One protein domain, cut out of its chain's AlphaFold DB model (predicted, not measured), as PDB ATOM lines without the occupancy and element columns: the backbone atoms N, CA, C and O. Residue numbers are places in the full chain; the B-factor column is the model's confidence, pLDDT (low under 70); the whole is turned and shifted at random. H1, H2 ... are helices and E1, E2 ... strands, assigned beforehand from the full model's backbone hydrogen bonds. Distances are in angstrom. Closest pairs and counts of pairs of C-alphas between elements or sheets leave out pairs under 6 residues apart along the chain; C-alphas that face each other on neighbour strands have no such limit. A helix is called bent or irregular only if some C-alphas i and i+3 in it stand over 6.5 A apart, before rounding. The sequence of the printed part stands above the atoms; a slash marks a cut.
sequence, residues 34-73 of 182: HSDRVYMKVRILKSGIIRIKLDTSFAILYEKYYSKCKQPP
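This is residues 34 to 73 of the 182 residues of the protein "Hypothetical protein" of Ostreococcus mediterraneus (UniProt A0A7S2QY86). This is a thin rod: a two-stranded hairpin, E1 and E2, makes one part of its length, and a short helix, H1, carries the rod on past the open end of the hairpin, where E2 ends. The turn of the hairpin lies at one tip of the rod, around Ser 47, and at the other tip, past H1, residues 65 to 73 make a tail that turns round at Cys 69. The printed part has 40 residues with two named strands and one named helix, in the order E1, E2, H1 along the chain; the strands form a sheet of order E1 - E2, antiparallel, and the class is mixed, helices and strands. The whole is extended, with a radius of gyration of the C-alphas of 14.6 A, and the C-alphas span 46 by 17 by 10 A.

Start at His 34, whose C-alpha is at (-36.300, -38.887, -15.422), and pass residues 34 to 38, which hold no named element. Find C-alpha 39 at (-45.298, -37.672, -10.746); there E1, residues 39 to 44, begins, and it runs 16.4 A from first to last C-alpha. After residues 45 to 49 comes E2, residues 50 to 55, which runs 16.1 A from its first C-alpha to its last. Past Thr 56, H1 takes residues 57 to 64, 10.9 A long, and ends with C-alpha 64 at (-33.851, -23.946, -8.973).

Look first at E1 and E2, which form a hairpin of antiparallel neighbours, with 162 degrees between their N-to-C directions. Near the open end, C-alphas 39 and 55 face each other at 5.2 A; near the turn, C-alphas 44 and 50 face each other at 4.6 A. Across the pair, look for N 41 and O 53, 2.8 A apart, and N 55 and O 39, 2.8 A apart, both within hydrogen-bond range. The link from E1 to E2, five residues, is tight. The link from E2 to H1, one residue, is tight as well. E1 and H1 are apart. Along the backbone of H1, every O i to N i+4 pair is within hydrogen-bond range, and the helix is not bent.

To see the full length, go from Ser 47 to Cys 69: their C-alphas are the two farthest apart, at 46.3 A. The first and last printed C-alphas, those of His 34 and Pro 73, are 19.5 A apart. The printed part runs from residue 34 to 73 and has no cut, and no link between its named elements is long. In the B-factor column you will find a mean pLDDT of the printed part of 87.6, and no printed residue is under 70.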
ATOM      1  N   HIS A  34     -36.802 -40.225 -15.113       74.50
ATOM      2  CA  HIS A  34     -36.300 -38.887 -15.422       74.50
ATOM      3  C   HIS A  34     -36.659 -37.918 -14.292       74.50
ATOM      4  O   HIS A  34     -37.779 -37.940 -13.788       74.50
ATOM      5  N   SER A  35     -35.718 -37.050 -13.926       71.38
ATOM      6  CA  SER A  35     -35.878 -36.010 -12.898       71.38
ATOM      7  C   SER A  35     -36.747 -34.828 -13.339       71.38
ATOM      8  O   SER A  35     -37.261 -34.111 -12.490       71.38
ATOM      9  N   ASP A  36     -36.925 -34.647 -14.646       73.12
ATOM     10  CA  ASP A  36     -37.723 -33.571 -15.250       73.12
ATOM     11  C   ASP A  36     -39.226 -33.918 -15.366       73.12
ATOM     12  O   ASP A  36     -40.054 -33.124 -15.796       73.12
ATOM     13  N   ARG A  37     -39.621 -35.137 -14.971       77.62
ATOM     14  CA  ARG A  37     -41.023 -35.570 -15.025       77.62
ATOM     15  C   ARG A  37     -41.750 -35.277 -13.718       77.62
ATOM     16  O   ARG A  37     -41.239 -35.508 -12.623       77.62
ATOM     17  N   VAL A  38     -42.995 -34.831 -13.845       82.75
ATOM     18  CA  VAL A  38     -43.940 -34.688 -12.734       82.75
ATOM     19  C   VAL A  38     -44.601 -36.038 -12.447       82.75
ATOM     20  O   VAL A  38     -44.982 -36.762 -13.366       82.75
ATOM     21  N   TYR A  39     -44.760 -36.378 -11.167       82.25
ATOM     22  CA  TYR A  39     -45.298 -37.672 -10.746       82.25
ATOM     23  C   TYR A  39     -46.707 -37.530 -10.168       82.25
ATOM     24  O   TYR A  39     -46.970 -36.666  -9.334       82.25
ATOM     25  N   MET A  40     -47.625 -38.399 -10.599       86.69
ATOM     26  CA  MET A  40     -49.032 -38.353 -10.201       86.69
ATOM     27  C   MET A  40     -49.407 -39.558  -9.334       86.69
ATOM     28  O   MET A  40     -49.254 -40.711  -9.734       86.69
ATOM     29  N   LYS A  41     -49.949 -39.293  -8.144       87.12
ATOM     30  CA  LYS A  41     -50.448 -40.296  -7.199       87.12
ATOM     31  C   LYS A  41     -51.965 -40.278  -7.170       87.12
ATOM     32  O   LYS A  41     -52.584 -39.459  -6.490       87.12
ATOM     33  N   VAL A  42     -52.554 -41.218  -7.898       90.00
ATOM     34  CA  VAL A  42     -54.001 -41.426  -7.958       90.00
ATOM     35  C   VAL A  42     -54.451 -42.303  -6.787       90.00
ATOM     36  O   VAL A  42     -53.833 -43.322  -6.482       90.00
ATOM     37  N   ARG A  43     -55.540 -41.918  -6.115       91.19
ATOM     38  CA  ARG A  43     -56.241 -42.740  -5.119       91.19
ATOM     39  C   ARG A  43     -57.725 -42.793  -5.456       91.19
ATOM     40  O   ARG A  43     -58.410 -41.776  -5.376       91.19
ATOM     41  N   ILE A  44     -58.216 -43.979  -5.787       92.00
ATOM     42  CA  ILE A  44     -59.631 -44.223  -6.077       92.00
ATOM     43  C   ILE A  44     -60.330 -44.588  -4.762       92.00
ATOM     44  O   ILE A  44     -59.892 -45.501  -4.060       92.00
ATOM     45  N   LEU A  45     -61.382 -43.856  -4.387       93.00
ATOM     46  CA  LEU A  45     -62.213 -44.203  -3.231       93.00
ATOM     47  C   LEU A  45     -63.293 -45.212  -3.641       93.00
ATOM     48  O   LEU A  45     -63.754 -45.220  -4.777       93.00
ATOM     49  N   LYS A  46     -63.779 -46.003  -2.674       90.75
ATOM     50  CA  LYS A  46     -64.904 -46.942  -2.869       90.75
ATOM     51  C   LYS A  46     -66.204 -46.265  -3.344       90.75
ATOM     52  O   LYS A  46     -67.088 -46.947  -3.835       90.75
ATOM     53  N   SER A  47     -66.313 -44.943  -3.197       89.62
ATOM     54  CA  SER A  47     -67.422 -44.114  -3.681       89.62
ATOM     55  C   SER A  47     -67.282 -43.654  -5.141       89.62
ATOM     56  O   SER A  47     -68.042 -42.797  -5.574       89.62
ATOM     57  N   GLY A  48     -66.273 -44.128  -5.882       88.75
ATOM     58  CA  GLY A  48     -65.990 -43.702  -7.262       88.75
ATOM     59  C   GLY A  48     -65.261 -42.356  -7.385       88.75
ATOM     60  O   GLY A  48     -64.744 -42.037  -8.449       88.75
ATOM     61  N   ILE A  49     -65.144 -41.582  -6.299       93.19
ATOM     62  CA  ILE A  49     -64.409 -40.310  -6.300       93.19
ATOM     63  C   ILE A  49     -62.903 -40.583  -6.409       93.19
ATOM     64  O   ILE A  49     -62.311 -41.260  -5.561       93.19
ATOM     65  N   ILE A  50     -62.265 -40.003  -7.425       94.06
ATOM     66  CA  ILE A  50     -60.822 -40.093  -7.651       94.06
ATOM     67  C   ILE A  50     -60.136 -38.892  -6.990       94.06
ATOM     68  O   ILE A  50     -60.443 -37.742  -7.287       94.06
ATOM     69  N   ARG A  51     -59.181 -39.148  -6.090       91.50
ATOM     70  CA  ARG A  51     -58.293 -38.120  -5.529       91.50
ATOM     71  C   ARG A  51     -56.939 -38.189  -6.215       91.50
ATOM     72  O   ARG A  51     -56.219 -39.176  -6.067       91.50
ATOM     73  N   ILE A  52     -56.587 -37.123  -6.920       91.69
ATOM     74  CA  ILE A  52     -55.304 -36.980  -7.604       91.69
ATOM     75  C   ILE A  52     -54.385 -36.111  -6.738       91.69
ATOM     76  O   ILE A  52     -54.785 -35.044  -6.276       91.69
ATOM     77  N   LYS A  53     -53.156 -36.572  -6.496       89.62
ATOM     78  CA  LYS A  53     -52.052 -35.746  -5.991       89.62
ATOM     79  C   LYS A  53     -50.978 -35.643  -7.062       89.62
ATOM     80  O   LYS A  53     -50.642 -36.648  -7.677       89.62
ATOM     81  N   LEU A  54     -50.443 -34.446  -7.251       88.62
ATOM     82  CA  LEU A  54     -49.428 -34.140  -8.249       88.62
ATOM     83  C   LEU A  54     -48.171 -33.667  -7.501       88.62
ATOM     84  O   LEU A  54     -48.199 -32.651  -6.808       88.62
ATOM     85  N   ASP A  55     -47.099 -34.457  -7.576       87.62
ATOM     86  CA  ASP A  55     -45.835 -34.233  -6.871       87.62
ATOM     87  C   ASP A  55     -44.853 -33.477  -7.796       87.62
ATOM     88  O   ASP A  55     -44.153 -34.078  -8.613       87.62
ATOM     89  N   THR A  56     -44.773 -32.148  -7.653       88.94
ATOM     90  CA  THR A  56     -43.851 -31.261  -8.407       88.94
ATOM     91  C   THR A  56     -42.443 -31.152  -7.806       88.94
ATOM     92  O   THR A  56     -41.617 -30.374  -8.280       88.94
ATOM     93  N   SER A  57     -42.135 -31.903  -6.742       87.44
ATOM     94  CA  SER A  57     -40.928 -31.682  -5.927       87.44
ATOM     95  C   SER A  57     -39.609 -31.793  -6.705       87.44
ATOM     96  O   SER A  57     -38.647 -31.119  -6.347       87.44
ATOM     97  N   PHE A  58     -39.564 -32.619  -7.757       86.88
ATOM     98  CA  PHE A  58     -38.384 -32.774  -8.611       86.88
ATOM     99  C   PHE A  58     -38.264 -31.686  -9.686       86.88
ATOM    100  O   PHE A  58     -37.166 -31.167  -9.857       86.88
ATOM    101  N   ALA A  59     -39.368 -31.245 -10.299       87.69
ATOM    102  CA  ALA A  59     -39.369 -30.093 -11.211       87.69
ATOM    103  C   ALA A  59     -38.855 -28.820 -10.505       87.69
ATOM    104  O   ALA A  59     -37.927 -28.166 -10.974       87.69
ATOM    105  N   ILE A  60     -39.332 -28.559  -9.281       88.50
ATOM    106  CA  ILE A  60     -38.869 -27.428  -8.454       88.50
ATOM    107  C   ILE A  60     -37.371 -27.543  -8.101       88.50
ATOM    108  O   ILE A  60     -36.687 -26.527  -7.965       88.50
ATOM    109  N   LEU A  61     -36.842 -28.760  -7.918       88.69
ATOM    110  CA  LEU A  61     -35.400 -28.982  -7.737       88.69
ATOM    111  C   LEU A  61     -34.621 -28.740  -9.036       88.69
ATOM    112  O   LEU A  61     -33.511 -28.207  -8.984       88.69
ATOM    113  N   TYR A  62     -35.191 -29.122 -10.179       88.56
ATOM    114  CA  TYR A  62     -34.593 -28.935 -11.494       88.56
ATOM    115  C   TYR A  62     -34.446 -27.450 -11.836       88.56
ATOM    116  O   TYR A  62     -33.317 -26.971 -11.931       88.56
ATOM    117  N   GLU A  63     -35.547 -26.697 -11.868       88.75
ATOM    118  CA  GLU A  63     -35.581 -25.252 -12.159       88.75
ATOM    119  C   GLU A  63     -34.645 -24.425 -11.258       88.75
ATOM    120  O   GLU A  63     -33.992 -23.473 -11.695       88.75
ATOM    121  N   LYS A  64     -34.584 -24.757  -9.959       90.25
ATOM    122  CA  LYS A  64     -33.851 -23.946  -8.973       90.25
ATOM    123  C   LYS A  64     -32.365 -24.267  -8.893       90.25
ATOM    124  O   LYS A  64     -31.588 -23.368  -8.567       90.25
ATOM    125  N   TYR A  65     -31.979 -25.517  -9.147       90.44
ATOM    126  CA  TYR A  65     -30.627 -26.006  -8.873       90.44
ATOM    127  C   TYR A  65     -29.992 -26.674 -10.090       90.44
ATOM    128  O   TYR A  65     -28.988 -26.163 -10.585       90.44
ATOM    129  N   TYR A  66     -30.574 -27.763 -10.606       87.69
ATOM    130  CA  TYR A  66     -29.943 -28.543 -11.679       87.69
ATOM    131  C   TYR A  66     -29.847 -27.777 -13.007       87.69
ATOM    132  O   TYR A  66     -28.786 -27.792 -13.619       87.69
ATOM    133  N   SER A  67     -30.884 -27.021 -13.389       88.81
ATOM    134  CA  SER A  67     -30.875 -26.112 -14.551       88.81
ATOM    135  C   SER A  67     -29.788 -25.029 -14.458       88.81
ATOM    136  O   SER A  67     -29.308 -24.544 -15.474       88.81
ATOM    137  N   LYS A  68     -29.358 -24.677 -13.239       91.56
ATOM    138  CA  LYS A  68     -28.345 -23.641 -12.970       91.56
ATOM    139  C   LYS A  68     -26.975 -24.232 -12.622       91.56
ATOM    140  O   LYS A  68     -26.147 -23.522 -12.057       91.56
ATOM    141  N   CYS A  69     -26.774 -25.533 -12.862       86.81
ATOM    142  CA  CYS A  69     -25.581 -26.304 -12.489       86.81
ATOM    143  C   CYS A  69     -25.176 -26.183 -11.001       86.81
ATOM    144  O   CYS A  69     -24.014 -26.363 -10.639       86.81
ATOM    145  N   LYS A  70     -26.131 -25.886 -10.108       89.31
ATOM    146  CA  LYS A  70     -25.899 -25.714  -8.664       89.31
ATOM    147  C   LYS A  70     -26.297 -26.970  -7.898       89.31
ATOM    148  O   LYS A  70     -27.325 -27.583  -8.167       89.31
ATOM    149  N   GLN A  71     -25.509 -27.327  -6.887       86.44
ATOM    150  CA  GLN A  71     -25.832 -28.445  -6.001       86.44
ATOM    151  C   GLN A  71     -27.044 -28.088  -5.113       86.44
ATOM    152  O   GLN A  71     -26.994 -27.071  -4.413       86.44
ATOM    153  N   PRO A  72     -28.128 -28.890  -5.094       89.50
ATOM    154  CA  PRO A  72     -29.278 -28.599  -4.248       89.50
ATOM    155  C   PRO A  72     -28.995 -28.891  -2.763       89.50
ATOM    156  O   PRO A  72     -28.201 -29.780  -2.439       89.50
ATOM    157  N   PRO A  73     -29.670 -28.200  -1.827       91.38
ATOM    158  CA  PRO A  73     -29.494 -28.429  -0.399       91.38
ATOM    159  C   PRO A  73     -30.091 -29.778   0.026       91.38
ATOM    160  O   PRO A  73     -31.215 -30.128  -0.347       91.38
TER     161      PRO A  73